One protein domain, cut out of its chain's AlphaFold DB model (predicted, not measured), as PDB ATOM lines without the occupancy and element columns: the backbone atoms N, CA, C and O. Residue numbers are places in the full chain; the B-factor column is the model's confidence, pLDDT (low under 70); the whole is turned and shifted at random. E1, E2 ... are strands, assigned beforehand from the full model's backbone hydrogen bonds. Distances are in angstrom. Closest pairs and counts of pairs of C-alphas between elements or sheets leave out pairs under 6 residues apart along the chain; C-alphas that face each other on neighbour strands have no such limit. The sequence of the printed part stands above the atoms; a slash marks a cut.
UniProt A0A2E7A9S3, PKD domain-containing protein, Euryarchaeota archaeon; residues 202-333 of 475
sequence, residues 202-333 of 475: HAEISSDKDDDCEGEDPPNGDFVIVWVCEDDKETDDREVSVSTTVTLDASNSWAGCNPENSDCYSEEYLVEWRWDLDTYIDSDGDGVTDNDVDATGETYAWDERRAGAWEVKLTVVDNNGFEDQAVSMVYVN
ATOM      1  N   HIS A 202      17.100   6.116 -28.610       97.06
ATOM      2  CA  HIS A 202      15.852   5.972 -29.333       97.06
ATOM      3  C   HIS A 202      15.099   7.300 -29.318       97.06
ATOM      4  O   HIS A 202      14.768   7.810 -28.242       97.06
ATOM      5  N   ALA A 203      14.843   7.847 -30.501       97.81
ATOM      6  CA  ALA A 203      13.982   9.001 -30.686       97.81
ATOM      7  C   ALA A 203      12.518   8.557 -30.762       97.81
ATOM      8  O   ALA A 203      12.167   7.658 -31.524       97.81
ATOM      9  N   GLU A 204      11.655   9.239 -30.020       96.56
ATOM     10  CA  GLU A 204      10.210   9.049 -30.074       96.56
ATOM     11  C   GLU A 204       9.511  10.401 -29.930       96.56
ATOM     12  O   GLU A 204       9.837  11.185 -29.037       96.56
ATOM     13  N   ILE A 205       8.549  10.661 -30.819       96.00
ATOM     14  CA  ILE A 205       7.658  11.822 -30.764       96.00
ATOM     15  C   ILE A 205       6.314  11.329 -30.227       96.00
ATOM     16  O   ILE A 205       5.687  10.474 -30.854       96.00
ATOM     17  N   SER A 206       5.855  11.874 -29.098       92.88
ATOM     18  CA  SER A 206       4.520  11.591 -28.567       92.88
ATOM     19  C   SER A 206       3.456  12.052 -29.561       92.88
ATOM     20  O   SER A 206       3.439  13.204 -30.000       92.88
ATOM     21  N   SER A 207       2.559  11.139 -29.926       86.06
ATOM     22  CA  SER A 207       1.444  11.393 -30.834       86.06
ATOM     23  C   SER A 207       0.238  11.940 -30.063       86.06
ATOM     24  O   SER A 207      -0.730  11.210 -29.820       86.06
ATOM     25  N   ASP A 208       0.307  13.202 -29.645       88.44
ATOM     26  CA  ASP A 208      -0.823  13.882 -29.010       88.44
ATOM     27  C   ASP A 208      -1.942  14.086 -30.041       88.44
ATOM     28  O   ASP A 208      -1.732  14.657 -31.113       88.44
ATOM     29  N   LYS A 209      -3.136  13.568 -29.751       91.62
ATOM     30  CA  LYS A 209      -4.269  13.609 -30.679       91.62
ATOM     31  C   LYS A 209      -5.506  14.110 -29.961       91.62
ATOM     32  O   LYS A 209      -5.987  13.447 -29.042       91.62
ATOM     33  N   ASP A 210      -6.004  15.248 -30.417       92.31
ATOM     34  CA  ASP A 210      -7.292  15.782 -30.002       92.31
ATOM     35  C   ASP A 210      -8.430  14.941 -30.599       92.31
ATOM     36  O   ASP A 210      -8.370  14.538 -31.769       92.31
ATOM     37  N   ASP A 211      -9.480  14.726 -29.804       94.12
ATOM     38  CA  ASP A 211     -10.803  14.383 -30.334       94.12
ATOM     39  C   ASP A 211     -11.258  15.508 -31.275       94.12
ATOM     40  O   ASP A 211     -10.838  16.664 -31.142       94.12
ATOM     41  N   ASP A 212     -12.103  15.184 -32.250       92.81
ATOM     42  CA  ASP A 212     -12.650  16.228 -33.109       92.81
ATOM     43  C   ASP A 212     -13.636  17.147 -32.367       92.81
ATOM     44  O   ASP A 212     -13.993  16.942 -31.204       92.81
ATOM     45  N   CYS A 213     -14.089  18.198 -33.050       94.44
ATOM     46  CA  CYS A 213     -15.013  19.174 -32.468       94.44
ATOM     47  C   CYS A 213     -16.393  18.590 -32.115       94.44
ATOM     48  O   CYS A 213     -17.190  19.257 -31.458       94.44
ATOM     49  N   GLU A 214     -16.695  17.365 -32.549       91.94
ATOM     50  CA  GLU A 214     -17.929  16.646 -32.223       91.94
ATOM     51  C   GLU A 214     -17.696  15.580 -31.130       91.94
ATOM     52  O   GLU A 214     -18.648  14.965 -30.643       91.94
ATOM     53  N   GLY A 215     -16.448  15.431 -30.668       92.75
ATOM     54  CA  GLY A 215     -16.032  14.479 -29.645       92.75
ATOM     55  C   GLY A 215     -15.806  13.066 -30.178       92.75
ATOM     56  O   GLY A 215     -15.858  12.116 -29.393       92.75
ATOM     57  N   GLU A 216     -15.607  12.897 -31.489       92.56
ATOM     58  CA  GLU A 216     -15.194  11.618 -32.062       92.56
ATOM     59  C   GLU A 216     -13.696  11.376 -31.844       92.56
ATOM     60  O   GLU A 216     -12.860  12.266 -32.031       92.56
ATOM     61  N   ASP A 217     -13.360  10.131 -31.491       93.88
ATOM     62  CA  ASP A 217     -11.976   9.710 -31.283       93.88
ATOM     63  C   ASP A 217     -11.139   9.902 -32.571       93.88
ATOM     64  O   ASP A 217     -11.588   9.556 -33.678       93.88
ATOM     65  N   PRO A 218      -9.875  10.346 -32.461       91.44
ATOM     66  CA  PRO A 218      -9.002  10.526 -33.611       91.44
ATOM     67  C   PRO A 218      -8.654   9.187 -34.288       91.44
ATOM     68  O   PRO A 218      -8.637   8.123 -33.656       91.44
ATOM     69  N   PRO A 219      -8.297   9.201 -35.588       90.12
ATOM     70  CA  PRO A 219      -7.896   7.990 -36.291       90.12
ATOM     71  C   PRO A 219      -6.657   7.316 -35.672       90.12
ATOM     72  O   PRO A 219      -5.797   7.934 -35.036       90.12
ATOM     73  N   ASN A 220      -6.538   6.006 -35.910       90.00
ATOM     74  CA  ASN A 220      -5.339   5.249 -35.551       90.00
ATOM     75  C   ASN A 220      -4.134   5.707 -36.381       90.00
ATOM     76  O   ASN A 220      -4.250   5.889 -37.594       90.00
ATOM     77  N   GLY A 221      -2.972   5.783 -35.736       89.12
ATOM     78  CA  GLY A 221      -1.699   6.138 -36.352       89.12
ATOM     79  C   GLY A 221      -0.830   6.987 -35.431       89.12
ATOM     80  O   GLY A 221      -1.304   7.468 -34.393       89.12
ATOM     81  N   ASP A 222       0.426   7.131 -35.853       91.00
ATOM     82  CA  ASP A 222       1.496   7.830 -35.143       91.00
ATOM     83  C   ASP A 222       1.677   9.213 -35.783       91.00
ATOM     84  O   ASP A 222       2.461   9.410 -36.711       91.00
ATOM     85  N   PHE A 223       0.839  10.150 -35.353       93.38
ATOM     86  CA  PHE A 223       0.818  11.542 -35.796       93.38
ATOM     87  C   PHE A 223       0.193  12.411 -34.704       93.38
ATOM     88  O   PHE A 223      -0.546  11.914 -33.853       93.38
ATOM     89  N   VAL A 224       0.461  13.708 -34.755       94.81
ATOM     90  CA  VAL A 224      -0.162  14.717 -33.901       94.81
ATOM     91  C   VAL A 224      -1.385  15.289 -34.619       94.81
ATOM     92  O   VAL A 224      -1.285  15.696 -35.779       94.81
ATOM     93  N   ILE A 225      -2.539  15.331 -33.954       95.12
ATOM     94  CA  ILE A 225      -3.759  15.978 -34.471       95.12
ATOM     95  C   ILE A 225      -4.206  17.044 -33.484       95.12
ATOM     96  O   ILE A 225      -4.380  16.750 -32.307       95.12
ATOM     97  N   VAL A 226      -4.456  18.245 -34.001       95.88
ATOM     98  CA  VAL A 226      -5.035  19.364 -33.260       95.88
ATOM     99  C   VAL A 226      -6.290  19.862 -33.967       95.88
ATOM    100  O   VAL A 226      -6.299  20.003 -35.196       95.88
ATOM    101  N   TRP A 227      -7.330  20.170 -33.192       96.56
ATOM    102  CA  TRP A 227      -8.584  20.734 -33.695       96.56
ATOM    103  C   TRP A 227      -8.824  22.156 -33.181       96.56
ATOM    104  O   TRP A 227      -8.781  22.431 -31.985       96.56
ATOM    105  N   VAL A 228      -9.112  23.078 -34.104       96.69
ATOM    106  CA  VAL A 228      -9.582  24.433 -33.783       96.69
ATOM    107  C   VAL A 228     -11.093  24.499 -33.993       96.69
ATOM    108  O   VAL A 228     -11.563  24.511 -35.131       96.69
ATOM    109  N   CYS A 229     -11.841  24.527 -32.891       96.44
ATOM    110  CA  CYS A 229     -13.305  24.481 -32.888       96.44
ATOM    111  C   CYS A 229     -13.896  25.858 -32.554       96.44
ATOM    112  O   CYS A 229     -13.777  26.342 -31.427       96.44
ATOM    113  N   GLU A 230     -14.540  26.488 -33.535       95.94
ATOM    114  CA  GLU A 230     -15.312  27.725 -33.384       95.94
ATOM    115  C   GLU A 230     -16.815  27.410 -33.550       95.94
ATOM    116  O   GLU A 230     -17.405  27.679 -34.595       95.94
ATOM    117  N   ASP A 231     -17.437  26.797 -32.536       94.00
ATOM    118  CA  ASP A 231     -18.767  26.161 -32.667       94.00
ATOM    119  C   ASP A 231     -19.988  27.087 -32.485       94.00
ATOM    120  O   ASP A 231     -21.125  26.665 -32.726       94.00
ATOM    121  N   ASP A 232     -19.763  28.327 -32.052       92.81
ATOM    122  CA  ASP A 232     -20.809  29.310 -31.741       92.81
ATOM    123  C   ASP A 232     -20.433  30.690 -32.315       92.81
ATOM    124  O   ASP A 232     -20.249  31.668 -31.584       92.81
ATOM    125  N   LYS A 233     -20.252  30.772 -33.638       96.31
ATOM    126  CA  LYS A 233     -19.935  32.035 -34.316       96.31
ATOM    127  C   LYS A 233     -21.184  32.871 -34.568       96.31
ATOM    128  O   LYS A 233     -22.249  32.373 -34.931       96.31
ATOM    129  N   GLU A 234     -21.012  34.182 -34.445       94.69
ATOM    130  CA  GLU A 234     -22.042  35.161 -34.779       94.69
ATOM    131  C   GLU A 234     -22.180  35.295 -36.305       94.69
ATOM    132  O   GLU A 234     -21.204  35.231 -37.051       94.69
ATOM    133  N   THR A 235     -23.400  35.500 -36.806       92.19
ATOM    134  CA  THR A 235     -23.673  35.520 -38.264       92.19
ATOM    135  C   THR A 235     -23.076  36.730 -38.995       92.19
ATOM    136  O   THR A 235     -22.951  36.731 -40.227       92.19
ATOM    137  N   ASP A 236     -22.740  37.797 -38.272       92.56
ATOM    138  CA  ASP A 236     -22.004  38.938 -38.814       92.56
ATOM    139  C   ASP A 236     -20.489  38.680 -38.904       92.56
ATOM    140  O   ASP A 236     -19.828  39.319 -39.725       92.56
ATOM    141  N   ASP A 237     -19.964  37.704 -38.156       96.12
ATOM    142  CA  ASP A 237     -18.591  37.201 -38.246       96.12
ATOM    143  C   ASP A 237     -18.504  35.990 -39.190       96.12
ATOM    144  O   ASP A 237     -18.526  34.829 -38.781       96.12
ATOM    145  N   ARG A 238     -18.430  36.264 -40.495       96.44
ATOM    146  CA  ARG A 238     -18.436  35.239 -41.555       96.44
ATOM    147  C   ARG A 238     -17.042  34.765 -41.963       96.44
ATOM    148  O   ARG A 238     -16.854  34.330 -43.094       96.44
ATOM    149  N   GLU A 239     -16.066  34.856 -41.069       96.44
ATOM    150  CA  GLU A 239     -14.692  34.425 -41.324       96.44
ATOM    151  C   GLU A 239     -14.300  33.312 -40.350       96.44
ATOM    152  O   GLU A 239     -14.508  33.435 -39.144       96.44
ATOM    153  N   VAL A 240     -13.708  32.229 -40.853       95.94
ATOM    154  CA  VAL A 240     -13.016  31.254 -39.999       95.94
ATOM    155  C   VAL A 240     -11.576  31.698 -39.802       95.94
ATOM    156  O   VAL A 240     -10.829  31.853 -40.770       95.94
ATOM    157  N   SER A 241     -11.154  31.837 -38.548       91.94
ATOM    158  CA  SER A 241      -9.766  32.135 -38.205       91.94
ATOM    159  C   SER A 241      -9.104  30.912 -37.576       91.94
ATOM    160  O   SER A 241      -9.711  30.212 -36.777       91.94
ATOM    161  N   VAL A 242      -7.857  30.614 -37.950       93.81
ATOM    162  CA  VAL A 242      -7.145  29.440 -37.419       93.81
ATOM    163  C   VAL A 242      -5.795  29.865 -36.873       93.81
ATOM    164  O   VAL A 242      -4.903  30.260 -37.628       93.81
ATOM    165  N   SER A 243      -5.665  29.779 -35.554       92.88
ATOM    166  CA  SER A 243      -4.424  30.000 -34.818       92.88
ATOM    167  C   SER A 243      -4.451  29.164 -33.544       92.88
ATOM    168  O   SER A 243      -5.276  29.410 -32.668       92.88
ATOM    169  N   THR A 244      -3.536  28.208 -33.422       94.88
ATOM    170  CA  THR A 244      -3.408  27.352 -32.233       94.88
ATOM    171  C   THR A 244      -1.946  27.158 -31.835       94.88
ATOM    172  O   THR A 244      -1.043  27.491 -32.600       94.88
ATOM    173  N   THR A 245      -1.710  26.625 -30.639       94.62
ATOM    174  CA  THR A 245      -0.385  26.175 -30.209       94.62
ATOM    175  C   THR A 245      -0.348  24.657 -30.292       94.62
ATOM    176  O   THR A 245      -1.118  23.981 -29.612       94.62
ATOM    177  N   VAL A 246       0.557  24.119 -31.106       95.50
ATOM    178  CA  VAL A 246       0.829  22.678 -31.162       95.50
ATOM    179  C   VAL A 246       1.942  22.369 -30.170       95.50
ATOM    180  O   VAL A 246       2.987  23.013 -30.208       95.50
ATOM    181  N   THR A 247       1.751  21.383 -29.298       94.38
ATOM    182  CA  THR A 247       2.829  20.902 -28.425       94.38
ATOM    183  C   THR A 247       3.467  19.670 -29.044       94.38
ATOM    184  O   THR A 247       2.775  18.720 -29.388       94.38
ATOM    185  N   LEU A 248       4.787  19.702 -29.202       96.31
ATOM    186  CA  LEU A 248       5.602  18.551 -29.571       96.31
ATOM    187  C   LEU A 248       6.311  18.047 -28.317       96.31
ATOM    188  O   LEU A 248       6.897  18.842 -27.575       96.31
ATOM    189  N   ASP A 249       6.264  16.740 -28.088       96.00
ATOM    190  CA  ASP A 249       6.809  16.107 -26.891       96.00
ATOM    191  C   ASP A 249       7.692  14.914 -27.272       96.00
ATOM    192  O   ASP A 249       7.265  14.009 -27.985       96.00
ATOM    193  N   ALA A 250       8.940  14.933 -26.811       97.25
ATOM    194  CA  ALA A 250       9.925  13.874 -26.986       97.25
ATOM    195  C   ALA A 250      10.274  13.155 -25.674       97.25
ATOM    196  O   ALA A 250      11.285  12.454 -25.615       97.25
ATOM    197  N   SER A 251       9.482  13.316 -24.614       95.88
ATOM    198  CA  SER A 251       9.748  12.744 -23.287       95.88
ATOM    199  C   SER A 251       9.739  11.210 -23.247       95.88
ATOM    200  O   SER A 251      10.310  10.619 -22.329       95.88
ATOM    201  N   ASN A 252       9.163  10.553 -24.260       95.50
ATOM    202  CA  ASN A 252       9.265   9.101 -24.444       95.50
ATOM    203  C   ASN A 252      10.600   8.657 -25.064       95.50
ATOM    204  O   ASN A 252      10.917   7.467 -25.039       95.50
ATOM    205  N   SER A 253      11.404   9.584 -25.593       97.25
ATOM    206  CA  SER A 253      12.744   9.273 -26.097       97.25
ATOM    207  C   SER A 253      13.650   8.799 -24.958       97.25
ATOM    208  O   SER A 253      13.563   9.269 -23.822       97.25
ATOM    209  N   TRP A 254      14.579   7.891 -25.251       96.19
ATOM    210  CA  TRP A 254      15.468   7.327 -24.232       96.19
ATOM    211  C   TRP A 254      16.869   7.039 -24.763       96.19
ATOM    212  O   TRP A 254      17.092   6.936 -25.963       96.19
ATOM    213  N   ALA A 255      17.836   6.894 -23.856       96.12
ATOM    214  CA  ALA A 255      19.206   6.533 -24.199       96.12
ATOM    215  C   ALA A 255      19.563   5.135 -23.685       96.12
ATOM    216  O   ALA A 255      19.282   4.758 -22.544       96.12
ATOM    217  N   GLY A 256      20.196   4.365 -24.560       91.94
ATOM    218  CA  GLY A 256      20.823   3.086 -24.282       91.94
ATOM    219  C   GLY A 256      19.899   1.889 -24.036       91.94
ATOM    220  O   GLY A 256      19.907   0.940 -24.822       91.94
ATOM    221  N   CYS A 257      19.114   1.869 -22.960       89.88
ATOM    222  CA  CYS A 257      18.206   0.754 -22.659       89.88
ATOM    223  C   CYS A 257      16.746   1.131 -22.869       89.88
ATOM    224  O   CYS A 257      16.295   2.123 -22.309       89.88
ATOM    225  N   ASN A 258      15.997   0.261 -23.561       90.56
ATOM    226  CA  ASN A 258      14.545   0.385 -23.642       90.56
ATOM    227  C   ASN A 258      13.956   0.406 -22.211       90.56
ATOM    228  O   ASN A 258      14.141  -0.585 -21.491       90.56
ATOM    229  N   PRO A 259      13.250   1.483 -21.808       88.69
ATOM    230  CA  PRO A 259      12.664   1.637 -20.477       88.69
ATOM    231  C   PRO A 259      11.684   0.524 -20.089       88.69
ATOM    232  O   PRO A 259      11.517   0.237 -18.904       88.69
ATOM    233  N   GLU A 260      11.060  -0.141 -21.062       89.44
ATOM    234  CA  GLU A 260      10.144  -1.263 -20.832       89.44
ATOM    235  C   GLU A 260      10.872  -2.575 -20.495       89.44
ATOM    236  O   GLU A 260      10.267  -3.524 -19.985       89.44
ATOM    237  N   ASN A 261      12.179  -2.660 -20.756       90.88
ATOM    238  CA  ASN A 261      12.978  -3.846 -20.477       90.88
ATOM    239  C   ASN A 261      13.676  -3.739 -19.113       90.88
ATOM    240  O   ASN A 261      14.798  -3.245 -19.005       90.88
ATOM    241  N   SER A 262      13.052  -4.299 -18.074       87.50
ATOM    242  CA  SER A 262      13.573  -4.261 -16.698       87.50
ATOM    243  C   SER A 262      14.918  -4.964 -16.482       87.50
ATOM    244  O   SER A 262      15.561  -4.736 -15.460       87.50
ATOM    245  N   ASP A 263      15.339  -5.834 -17.404       89.88
ATOM    246  CA  ASP A 263      16.609  -6.567 -17.311       89.88
ATOM    247  C   ASP A 263      17.786  -5.778 -17.916       89.88
ATOM    248  O   ASP A 263      18.929  -6.247 -17.941       89.88
ATOM    249  N   CYS A 264      17.508  -4.579 -18.428       85.12
ATOM    250  CA  CYS A 264      18.444  -3.724 -19.128       85.12
ATOM    251  C   CYS A 264      18.897  -2.567 -18.232       85.12
ATOM    252  O   CYS A 264      18.082  -1.760 -17.795       85.12
ATOM    253  N   TYR A 265      20.205  -2.461 -17.997       82.56
ATOM    254  CA  TYR A 265      20.805  -1.324 -17.299       82.56
ATOM    255  C   TYR A 265      21.808  -0.624 -18.216       82.56
ATOM    256  O   TYR A 265      22.618  -1.285 -18.869       82.56
ATOM    257  N   SER A 266      21.713   0.701 -18.252       85.06
ATOM    258  CA  SER A 266      22.454   1.629 -19.108       85.06
ATOM    259  C   SER A 266      22.758   2.872 -18.270       85.06
ATOM    260  O   SER A 266      21.915   3.283 -17.470       85.06
ATOM    261  N   GLU A 267      23.962   3.423 -18.399       87.38
ATOM    262  CA  GLU A 267      24.337   4.703 -17.771       87.38
ATOM    263  C   GLU A 267      24.148   5.875 -18.746       87.38
ATOM    264  O   GLU A 267      24.342   7.031 -18.375       87.38
ATOM    265  N   GLU A 268      23.766   5.569 -19.986       93.75
ATOM    266  CA  GLU A 268      23.507   6.525 -21.044       93.75
ATOM    267  C   GLU A 268      22.265   7.378 -20.753       93.75
ATOM    268  O   GLU A 268      21.265   6.903 -20.210       93.75
ATOM    269  N   TYR A 269      22.334   8.656 -21.123       94.62
ATOM    270  CA  TYR A 269      21.252   9.627 -20.981       94.62
ATOM    271  C   TYR A 269      21.256  10.607 -22.156       94.62
ATOM    272  O   TYR A 269      22.308  10.916 -22.718       94.62
ATOM    273  N   LEU A 270      20.073  11.109 -22.515       97.06
ATOM    274  CA  LEU A 270      19.924  12.124 -23.556       97.06
ATOM    275  C   LEU A 270      20.470  13.472 -23.074       97.06
ATOM    276  O   LEU A 270      20.280  13.862 -21.919       97.06
ATOM    277  N   VAL A 271      21.166  14.176 -23.963       97.19
ATOM    278  CA  VAL A 271      21.775  15.488 -23.695       97.19
ATOM    279  C   VAL A 271      21.253  16.586 -24.610       97.19
ATOM    280  O   VAL A 271      21.391  17.761 -24.271       97.19
ATOM    281  N   GLU A 272      20.657  16.228 -25.747       97.31
ATOM    282  CA  GLU A 272      20.177  17.184 -26.738       97.31
ATOM    283  C   GLU A 272      18.946  16.650 -27.477       97.31
ATOM    284  O   GLU A 272      18.860  15.462 -27.785       97.31
ATOM    285  N   TRP A 273      18.027  17.564 -27.785       97.81
ATOM    286  CA  TRP A 273      16.856  17.354 -28.633       97.81
ATOM    287  C   TRP A 273      16.838  18.481 -29.656       97.81
ATOM    288  O   TRP A 273      16.866  19.658 -29.273       97.81
ATOM    289  N   ARG A 274      16.808  18.121 -30.935       96.69
ATOM    290  CA  ARG A 274      16.790  19.046 -32.068       96.69
ATOM    291  C   ARG A 274      15.554  18.749 -32.903       96.69
ATOM    292  O   ARG A 274      15.357  17.607 -33.309       96.69
ATOM    293  N   TRP A 275      14.745  19.769 -33.133       95.81
ATOM    294  CA  TRP A 275      13.515  19.687 -33.905       95.81
ATOM    295  C   TRP A 275      13.683  20.429 -35.221       95.81
ATOM    296  O   TRP A 275      14.042  21.605 -35.233       95.81
ATOM    297  N   ASP A 276      13.372  19.723 -36.290       94.50
ATOM    298  CA  ASP A 276      13.084  20.238 -37.619       94.50
ATOM    299  C   ASP A 276      11.555  20.263 -37.747       94.50
ATOM    300  O   ASP A 276      10.897  19.222 -37.630       94.50
ATOM    301  N   LEU A 277      10.976  21.460 -37.835       92.06
ATOM    302  CA  LEU A 277       9.530  21.670 -37.755       92.06
ATOM    303  C   LEU A 277       8.856  21.610 -39.133       92.06
ATOM    304  O   LEU A 277       7.624  21.621 -39.200       92.06
ATOM    305  N   ASP A 278       9.635  21.571 -40.213       87.69
ATOM    306  CA  ASP A 278       9.143  21.406 -41.576       87.69
ATOM    307  C   ASP A 278      10.258  20.858 -42.475       87.69
ATOM    308  O   ASP A 278      11.039  21.614 -43.052       87.69
ATOM    309  N   THR A 279      10.284  19.534 -42.646       87.06
ATOM    310  CA  THR A 279      11.346  18.818 -43.383       87.06
ATOM    311  C   THR A 279      11.441  19.187 -44.871       87.06
ATOM    312  O   THR A 279      12.366  18.760 -45.571       87.06
ATOM    313  N   TYR A 280      10.494  19.975 -45.391       83.00
ATOM    314  CA  TYR A 280      10.463  20.442 -46.776       83.00
ATOM    315  C   TYR A 280      11.062  21.847 -46.953       83.00
ATOM    316  O   TYR A 280      11.260  22.297 -48.090       83.00
ATOM    317  N   ILE A 281      11.362  22.558 -45.861       80.00
ATOM    318  CA  ILE A 281      11.841  23.942 -45.883       80.00
ATOM    319  C   ILE A 281      13.273  24.023 -45.358       80.00
ATOM    320  O   ILE A 281      13.521  23.770 -44.195       80.00
ATOM    321  N   ASP A 282      14.177  24.508 -46.214       77.31
ATOM    322  CA  ASP A 282      15.560  24.869 -45.862       77.31
ATOM    323  C   ASP A 282      15.560  26.152 -45.016       77.31
ATOM    324  O   ASP A 282      15.585  27.279 -45.543       77.31
ATOM    325  N   SER A 283      15.436  25.977 -43.704       78.88
ATOM    326  CA  SER A 283      15.314  27.055 -42.723       78.88
ATOM    327  C   SER A 283      16.626  27.816 -42.523       78.88
ATOM    328  O   SER A 283      16.606  29.041 -42.321       78.88
ATOM    329  N   ASP A 284      17.776  27.140 -42.596       77.06
ATOM    330  CA  ASP A 284      19.088  27.759 -42.379       77.06
ATOM    331  C   ASP A 284      19.749  28.327 -43.660       77.06
ATOM    332  O   ASP A 284      20.652  29.183 -43.598       77.06
ATOM    333  N   GLY A 285      19.221  27.966 -44.832       78.75
ATOM    334  CA  GLY A 285      19.616  28.475 -46.140       78.75
ATOM    335  C   GLY A 285      20.912  27.868 -46.683       78.75
ATOM    336  O   GLY A 285      21.586  28.512 -47.520       78.75
ATOM    337  N   ASP A 286      21.315  26.698 -46.183       78.94
ATOM    338  CA  ASP A 286      22.482  25.952 -46.645       78.94
ATOM    339  C   ASP A 286      22.204  25.109 -47.909       78.94
ATOM    340  O   ASP A 286      23.145  24.778 -48.650       78.94
ATOM    341  N   GLY A 287      20.927  24.922 -48.249       79.25
ATOM    342  CA  GLY A 287      20.447  24.181 -49.411       79.25
ATOM    343  C   GLY A 287      20.136  22.708 -49.142       79.25
ATOM    344  O   GLY A 287      19.961  21.969 -50.118       79.25
ATOM    345  N   VAL A 288      20.104  22.281 -47.881       75.19
ATOM    346  CA  VAL A 288      19.738  20.939 -47.430       75.19
ATOM    347  C   VAL A 288      18.572  21.083 -46.447       75.19
ATOM    348  O   VAL A 288      18.698  21.721 -45.423       75.19
ATOM    349  N   THR A 289      17.421  20.502 -46.781       77.31
ATOM    350  CA  THR A 289      16.195  20.609 -45.964       77.31
ATOM    351  C   THR A 289      16.162  19.598 -44.816       77.31
ATOM    352  O   THR A 289      15.376  19.693 -43.888       77.31
ATOM    353  N   ASP A 290      17.006  18.565 -44.886       71.31
ATOM    354  CA  ASP A 290      16.953  17.428 -43.967       71.31
ATOM    355  C   ASP A 290      17.794  17.631 -42.691       71.31
ATOM    356  O   ASP A 290      17.759  16.779 -41.800       71.31
ATOM    357  N   ASN A 291      18.584  18.698 -42.581       74.94
ATOM    358  CA  ASN A 291      19.470  18.972 -41.437       74.94
ATOM    359  C   ASN A 291      19.116  20.263 -40.695       74.94
ATOM    360  O   ASN A 291      19.940  20.749 -39.911       74.94
ATOM    361  N   ASP A 292      17.918  20.788 -40.917       80.50
ATOM    362  CA  ASP A 292      17.450  21.982 -40.242       80.50
ATOM    363  C   ASP A 292      17.204  21.734 -38.751       80.50
ATOM    364  O   ASP A 292      16.852  20.642 -38.296       80.50
ATOM    365  N   VAL A 293      17.459  22.772 -37.956       87.44
ATOM    366  CA  VAL A 293      17.147  22.795 -36.526       87.44
ATOM    367  C   VAL A 293      16.420  24.095 -36.240       87.44
ATOM    368  O   VAL A 293      17.029  25.142 -36.014       87.44
ATOM    369  N   ASP A 294      15.098  24.010 -36.232       87.62
ATOM    370  CA  ASP A 294      14.199  25.130 -35.978       87.62
ATOM    371  C   ASP A 294      13.955  25.342 -34.482       87.62
ATOM    372  O   ASP A 294      13.723  26.466 -34.022       87.62
ATOM    373  N   ALA A 295      14.013  24.259 -33.703       92.00
ATOM    374  CA  ALA A 295      13.752  24.275 -32.274       92.00
ATOM    375  C   ALA A 295      14.604  23.259 -31.501       92.00
ATOM    376  O   ALA A 295      15.198  22.336 -32.051       92.00
ATOM    377  N   THR A 296      14.693  23.455 -30.184       95.69
ATOM    378  CA  THR A 296      15.448  22.578 -29.277       95.69
ATOM    379  C   THR A 296      14.703  22.394 -27.963       95.69
ATOM    380  O   THR A 296      13.923  23.262 -27.566       95.69
ATOM    381  N   GLY A 297      14.992  21.291 -27.276       96.56
ATOM    382  CA  GLY A 297      14.369  20.925 -26.004       96.56
ATOM    383  C   GLY A 297      13.493  19.679 -26.112       96.56
ATOM    384  O   GLY A 297      13.012  19.340 -27.189       96.56
ATOM    385  N   GLU A 298      13.319  18.987 -24.986       96.56
ATOM    386  CA  GLU A 298      12.510  17.762 -24.891       96.56
ATOM    387  C   GLU A 298      11.044  18.008 -25.265       96.56
ATOM    388  O   GLU A 298      10.423  17.187 -25.925       96.56
ATOM    389  N   THR A 299      10.509  19.172 -24.897       96.31
ATOM    390  CA  THR A 299       9.180  19.632 -25.312       96.31
ATOM    391  C   THR A 299       9.297  20.970 -26.024       96.31
ATOM    392  O   THR A 299      10.143  21.802 -25.677       96.31
ATOM    393  N   TYR A 300       8.436  21.191 -27.013       95.94
ATOM    394  CA  TYR A 300       8.376  22.438 -27.762       95.94
ATOM    395  C   TYR A 300       6.929  22.868 -28.005       95.94
ATOM    396  O   TYR A 300       6.131  22.121 -28.564       95.94
ATOM    397  N   ALA A 301       6.598  24.092 -27.594       95.31
ATOM    398  CA  ALA A 301       5.326  24.728 -27.910       95.31
ATOM    399  C   ALA A 301       5.477  25.532 -29.206       95.31
ATOM    400  O   ALA A 301       6.198  26.529 -29.257       95.31
ATOM    401  N   TRP A 302       4.810  25.074 -30.259       94.06
ATOM    402  CA  TRP A 302       4.805  25.691 -31.573       94.06
ATOM    403  C   TRP A 302       3.584  26.604 -31.691       94.06
ATOM    404  O   TRP A 302       2.475  26.145 -31.956       94.06
ATOM    405  N   ASP A 303       3.782  27.893 -31.423       93.94
ATOM    406  CA  ASP A 303       2.710  28.892 -31.349       93.94
ATOM    407  C   ASP A 303       2.220  29.380 -32.729       93.94
ATOM    408  O   ASP A 303       2.910  29.263 -33.744       93.94
ATOM    409  N   GLU A 304       1.025  29.988 -32.742       91.50
ATOM    410  CA  GLU A 304       0.416  30.678 -33.897       91.50
ATOM    411  C   GLU A 304       0.275  29.805 -35.160       91.50
ATOM    412  O   GLU A 304       0.416  30.261 -36.303       91.50
ATOM    413  N   ARG A 305      -0.026  28.520 -34.966       93.44
ATOM    414  CA  ARG A 305      -0.204  27.567 -36.057       93.44
ATOM    415  C   ARG A 305      -1.520  27.763 -36.775       93.44
ATOM    416  O   ARG A 305      -2.597  27.667 -36.195       93.44
ATOM    417  N   ARG A 306      -1.391  28.004 -38.078       93.38
ATOM    418  CA  ARG A 306      -2.487  27.977 -39.050       93.38
ATOM    419  C   ARG A 306      -2.940  26.543 -39.277       93.38
ATOM    420  O   ARG A 306      -2.264  25.626 -38.837       93.38
ATOM    421  N   ALA A 307      -4.026  26.359 -40.020       94.56
ATOM    422  CA  ALA A 307      -4.409  25.053 -40.549       94.56
ATOM    423  C   ALA A 307      -3.334  24.495 -41.496       94.56
ATOM    424  O   ALA A 307      -2.642  25.265 -42.174       94.56
ATOM    425  N   GLY A 308      -3.195  23.175 -41.578       94.12
ATOM    426  CA  GLY A 308      -2.184  22.560 -42.440       94.12
ATOM    427  C   GLY A 308      -1.758  21.164 -42.006       94.12
ATOM    428  O   GLY A 308      -2.266  20.609 -41.031       94.12
ATOM    429  N   ALA A 309      -0.797  20.631 -42.759       94.12
ATOM    430  CA  ALA A 309      -0.096  19.393 -42.470       94.12
ATOM    431  C   ALA A 309       1.414  19.646 -42.549       94.12
ATOM    432  O   ALA A 309       1.871  20.179 -43.558       94.12
ATOM    433  N   TRP A 310       2.163  19.250 -41.522       92.12
ATOM    434  CA  TRP A 310       3.623  19.416 -41.453       92.12
ATOM    435  C   TRP A 310       4.279  18.092 -41.114       92.12
ATOM    436  O   TRP A 310       3.801  17.375 -40.237       92.12
ATOM    437  N   GLU A 311       5.360  17.767 -41.809       93.50
ATOM    438  CA  GLU A 311       6.229  16.663 -41.428       93.50
ATOM    439  C   GLU A 311       7.325  17.227 -40.527       93.50
ATOM    440  O   GLU A 311       8.072  18.114 -40.936       93.50
ATOM    441  N   VAL A 312       7.380  16.748 -39.286       94.31
ATOM    442  CA  VAL A 312       8.366  17.178 -38.292       94.31
ATOM    443  C   VAL A 312       9.358  16.055 -38.035       94.31
ATOM    444  O   VAL A 312       8.984  14.878 -38.005       94.31
ATOM    445  N   LYS A 313      10.621  16.410 -37.805       95.69
ATOM    446  CA  LYS A 313      11.687  15.465 -37.483       95.69
ATOM    447  C   LYS A 313      12.356  15.835 -36.164       95.69
ATOM    448  O   LYS A 313      12.845  16.943 -35.968       95.69
ATOM    449  N   LEU A 314      12.415  14.865 -35.263       97.12
ATOM    450  CA  LEU A 314      13.178  14.918 -34.028       97.12
ATOM    451  C   LEU A 314      14.522  14.227 -34.245       97.12
ATOM    452  O   LEU A 314      14.565  13.109 -34.752       97.12
ATOM    453  N   THR A 315      15.606  14.853 -33.801       97.12
ATOM    454  CA  THR A 315      16.893  14.190 -33.567       97.12
ATOM    455  C   THR A 315      17.241  14.284 -32.088       97.12
ATOM    456  O   THR A 315      17.285  15.385 -31.535       97.12
ATOM    457  N   VAL A 316      17.525  13.149 -31.453       97.75
ATOM    458  CA  VAL A 316      18.017  13.101 -30.068       97.75
ATOM    459  C   VAL A 316      19.481  12.699 -30.049       97.75
ATOM    460  O   VAL A 316      19.905  11.880 -30.861       97.75
ATOM    461  N   VAL A 317      20.248  13.265 -29.120       96.00
ATOM    462  CA  VAL A 317      21.674  12.958 -28.939       96.00
ATOM    463  C   VAL A 317      21.906  12.483 -27.513       96.00
ATOM    464  O   VAL A 317      21.420  13.103 -26.563       96.00
ATOM    465  N   ASP A 318      22.655  11.396 -27.347       96.38
ATOM    466  CA  ASP A 318      23.049  10.888 -26.033       96.38
ATOM    467  C   ASP A 318      24.389  11.466 -25.541       96.38
ATOM    468  O   ASP A 318      25.121  12.165 -26.245       96.38
ATOM    469  N   ASN A 319      24.745  11.161 -24.296       94.50
ATOM    470  CA  ASN A 319      25.999  11.591 -23.679       94.50
ATOM    471  C   ASN A 319      27.268  10.960 -24.291       94.50
ATOM    472  O   ASN A 319      28.372  11.366 -23.921       94.50
ATOM    473  N   ASN A 320      27.129   9.988 -25.194       93.19
ATOM    474  CA  ASN A 320      28.207   9.407 -25.994       93.19
ATOM    475  C   ASN A 320      28.314  10.064 -27.385       93.19
ATOM    476  O   ASN A 320      29.273   9.806 -28.117       93.19
ATOM    477  N   GLY A 321      27.371  10.934 -27.751       91.69
ATOM    478  CA  GLY A 321      27.296  11.568 -29.063       91.69
ATOM    479  C   GLY A 321      26.688  10.674 -30.144       91.69
ATOM    480  O   GLY A 321      26.878  10.959 -31.325       91.69
ATOM    481  N   PHE A 322      26.002   9.589 -29.772       93.06
ATOM    482  CA  PHE A 322      25.143   8.868 -30.706       93.06
ATOM    483  C   PHE A 322      23.856   9.648 -30.934       93.06
ATOM    484  O   PHE A 322      23.332  10.276 -30.014       93.06
ATOM    485  N   GLU A 323      23.352   9.580 -32.162       94.56
ATOM    486  CA  GLU A 323      22.119  10.239 -32.570       94.56
ATOM    487  C   GLU A 323      21.103   9.197 -33.046       94.56
ATOM    488  O   GLU A 323      21.485   8.204 -33.668       94.56
ATOM    489  N   ASP A 324      19.823   9.445 -32.780       96.38
ATOM    490  CA  ASP A 324      18.698   8.735 -33.400       96.38
ATOM    491  C   ASP A 324      17.630   9.745 -33.832       96.38
ATOM    492  O   ASP A 324      17.588  10.874 -33.326       96.38
ATOM    493  N   GLN A 325      16.793   9.357 -34.794       96.62
ATOM    494  CA  GLN A 325      15.826  10.246 -35.430       96.62
ATOM    495  C   GLN A 325      14.428   9.635 -35.505       96.62
ATOM    496  O   GLN A 325      14.267   8.457 -35.814       96.62
ATOM    497  N   ALA A 326      13.410  10.472 -35.305       96.69
ATOM    498  CA  ALA A 326      12.005  10.121 -35.479       96.69
ATOM    499  C   ALA A 326      11.298  11.173 -36.339       96.69
ATOM    500  O   ALA A 326      11.589  12.361 -36.230       96.69
ATOM    501  N   VAL A 327      10.365  10.733 -37.183       95.56
ATOM    502  CA  VAL A 327       9.550  11.603 -38.044       95.56
ATOM    503  C   VAL A 327       8.084  11.395 -37.694       95.56
ATOM    504  O   VAL A 327       7.659  10.258 -37.490       95.56
ATOM    505  N   SER A 328       7.313  12.478 -37.633       95.06
ATOM    506  CA  SER A 328       5.875  12.443 -37.367       95.06
ATOM    507  C   SER A 328       5.146  13.490 -38.205       95.06
ATOM    508  O   SER A 328       5.727  14.502 -38.597       95.06
ATOM    509  N   MET A 329       3.869  13.248 -38.488       94.56
ATOM    510  CA  MET A 329       3.006  14.251 -39.111       94.56
ATOM    511  C   MET A 329       2.271  15.047 -38.037       94.56
ATOM    512  O   MET A 329       1.785  14.474 -37.068       94.56
ATOM    513  N   VAL A 330       2.134  16.350 -38.245       95.50
ATOM    514  CA  VAL A 330       1.289  17.247 -37.454       95.50
ATOM    515  C   VAL A 330       0.152  17.736 -38.338       95.50
ATOM    516  O   VAL A 330       0.402  18.283 -39.411       95.50
ATOM    517  N   TYR A 331      -1.087  17.591 -37.878       95.69
ATOM    518  CA  TYR A 331      -2.282  18.071 -38.564       95.69
ATOM    519  C   TYR A 331      -3.018  19.089 -37.706       95.69
ATOM    520  O   TYR A 331      -3.389  18.794 -36.574       95.69
ATOM    521  N   VAL A 332      -3.267  20.276 -38.260       96.25
ATOM    522  CA  VAL A 332      -4.126  21.289 -37.636       96.25
ATOM    523  C   VAL A 332      -5.386  21.410 -38.480       96.25
ATOM    524  O   VAL A 332      -5.376  21.991 -39.572       96.25
ATOM    525  N   ASN A 333      -6.458  20.826 -37.957       96.88
ATOM    526  CA  ASN A 333      -7.800  20.846 -38.523       96.88
ATOM    527  C   ASN A 333      -8.608  21.994 -37.912       96.88
ATOM    528  O   ASN A 333      -8.248  22.537 -36.863       96.88
TER     529      ASN A 333
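Overview. This is residues 202 to 333 of the 475 residues of the protein "PKD domain-containing protein" of Euryarchaeota archaeon (UniProt A0A2E7A9S3). A mixed four-strand sheet, E1 E6 E5 E3, curled like part of a barrel, has an antiparallel two-strand ribbon, E2 and E4, loosely over part of one face; residues 232 to 239 stick out. The 132 printed residues hold E1 to E6 in chain order, all strand, with under half, 53, in named elements. The whole is loose, radius of gyration of the C-alphas 17.7 A, spanning 61 by 41 by 20 A.

Arrangement. Begin at the hairpin of E5, residues 308 to 318, and E6, residues 323 to 333: N 314 and O 326 are 2.8 A apart. Edge strand E1, residues 223 to 233, is parallel to E6, N 226 to O 331 2.8 A. Edge strand E3, residues 270 to 276, is antiparallel to E5, N 274 to O 315 2.8 A. E2, residues 244 to 249, pairs with E4, residues 299 to 305, N 246 to O 302 2.9 A. E2 and E6 are near each other.

Along the chain. Find C-alpha 223 at (0.818, 11.542, -35.796); E1 runs 29.2 A from there. E5 and E6 each span 32.3 A; E6 ends at (-7.800, 20.846, -38.523).

Size, cuts and confidence. The printed part has no cut. Links E2 to E3 and E3 to E4 are long. No printed residue is under 70 in pLDDT.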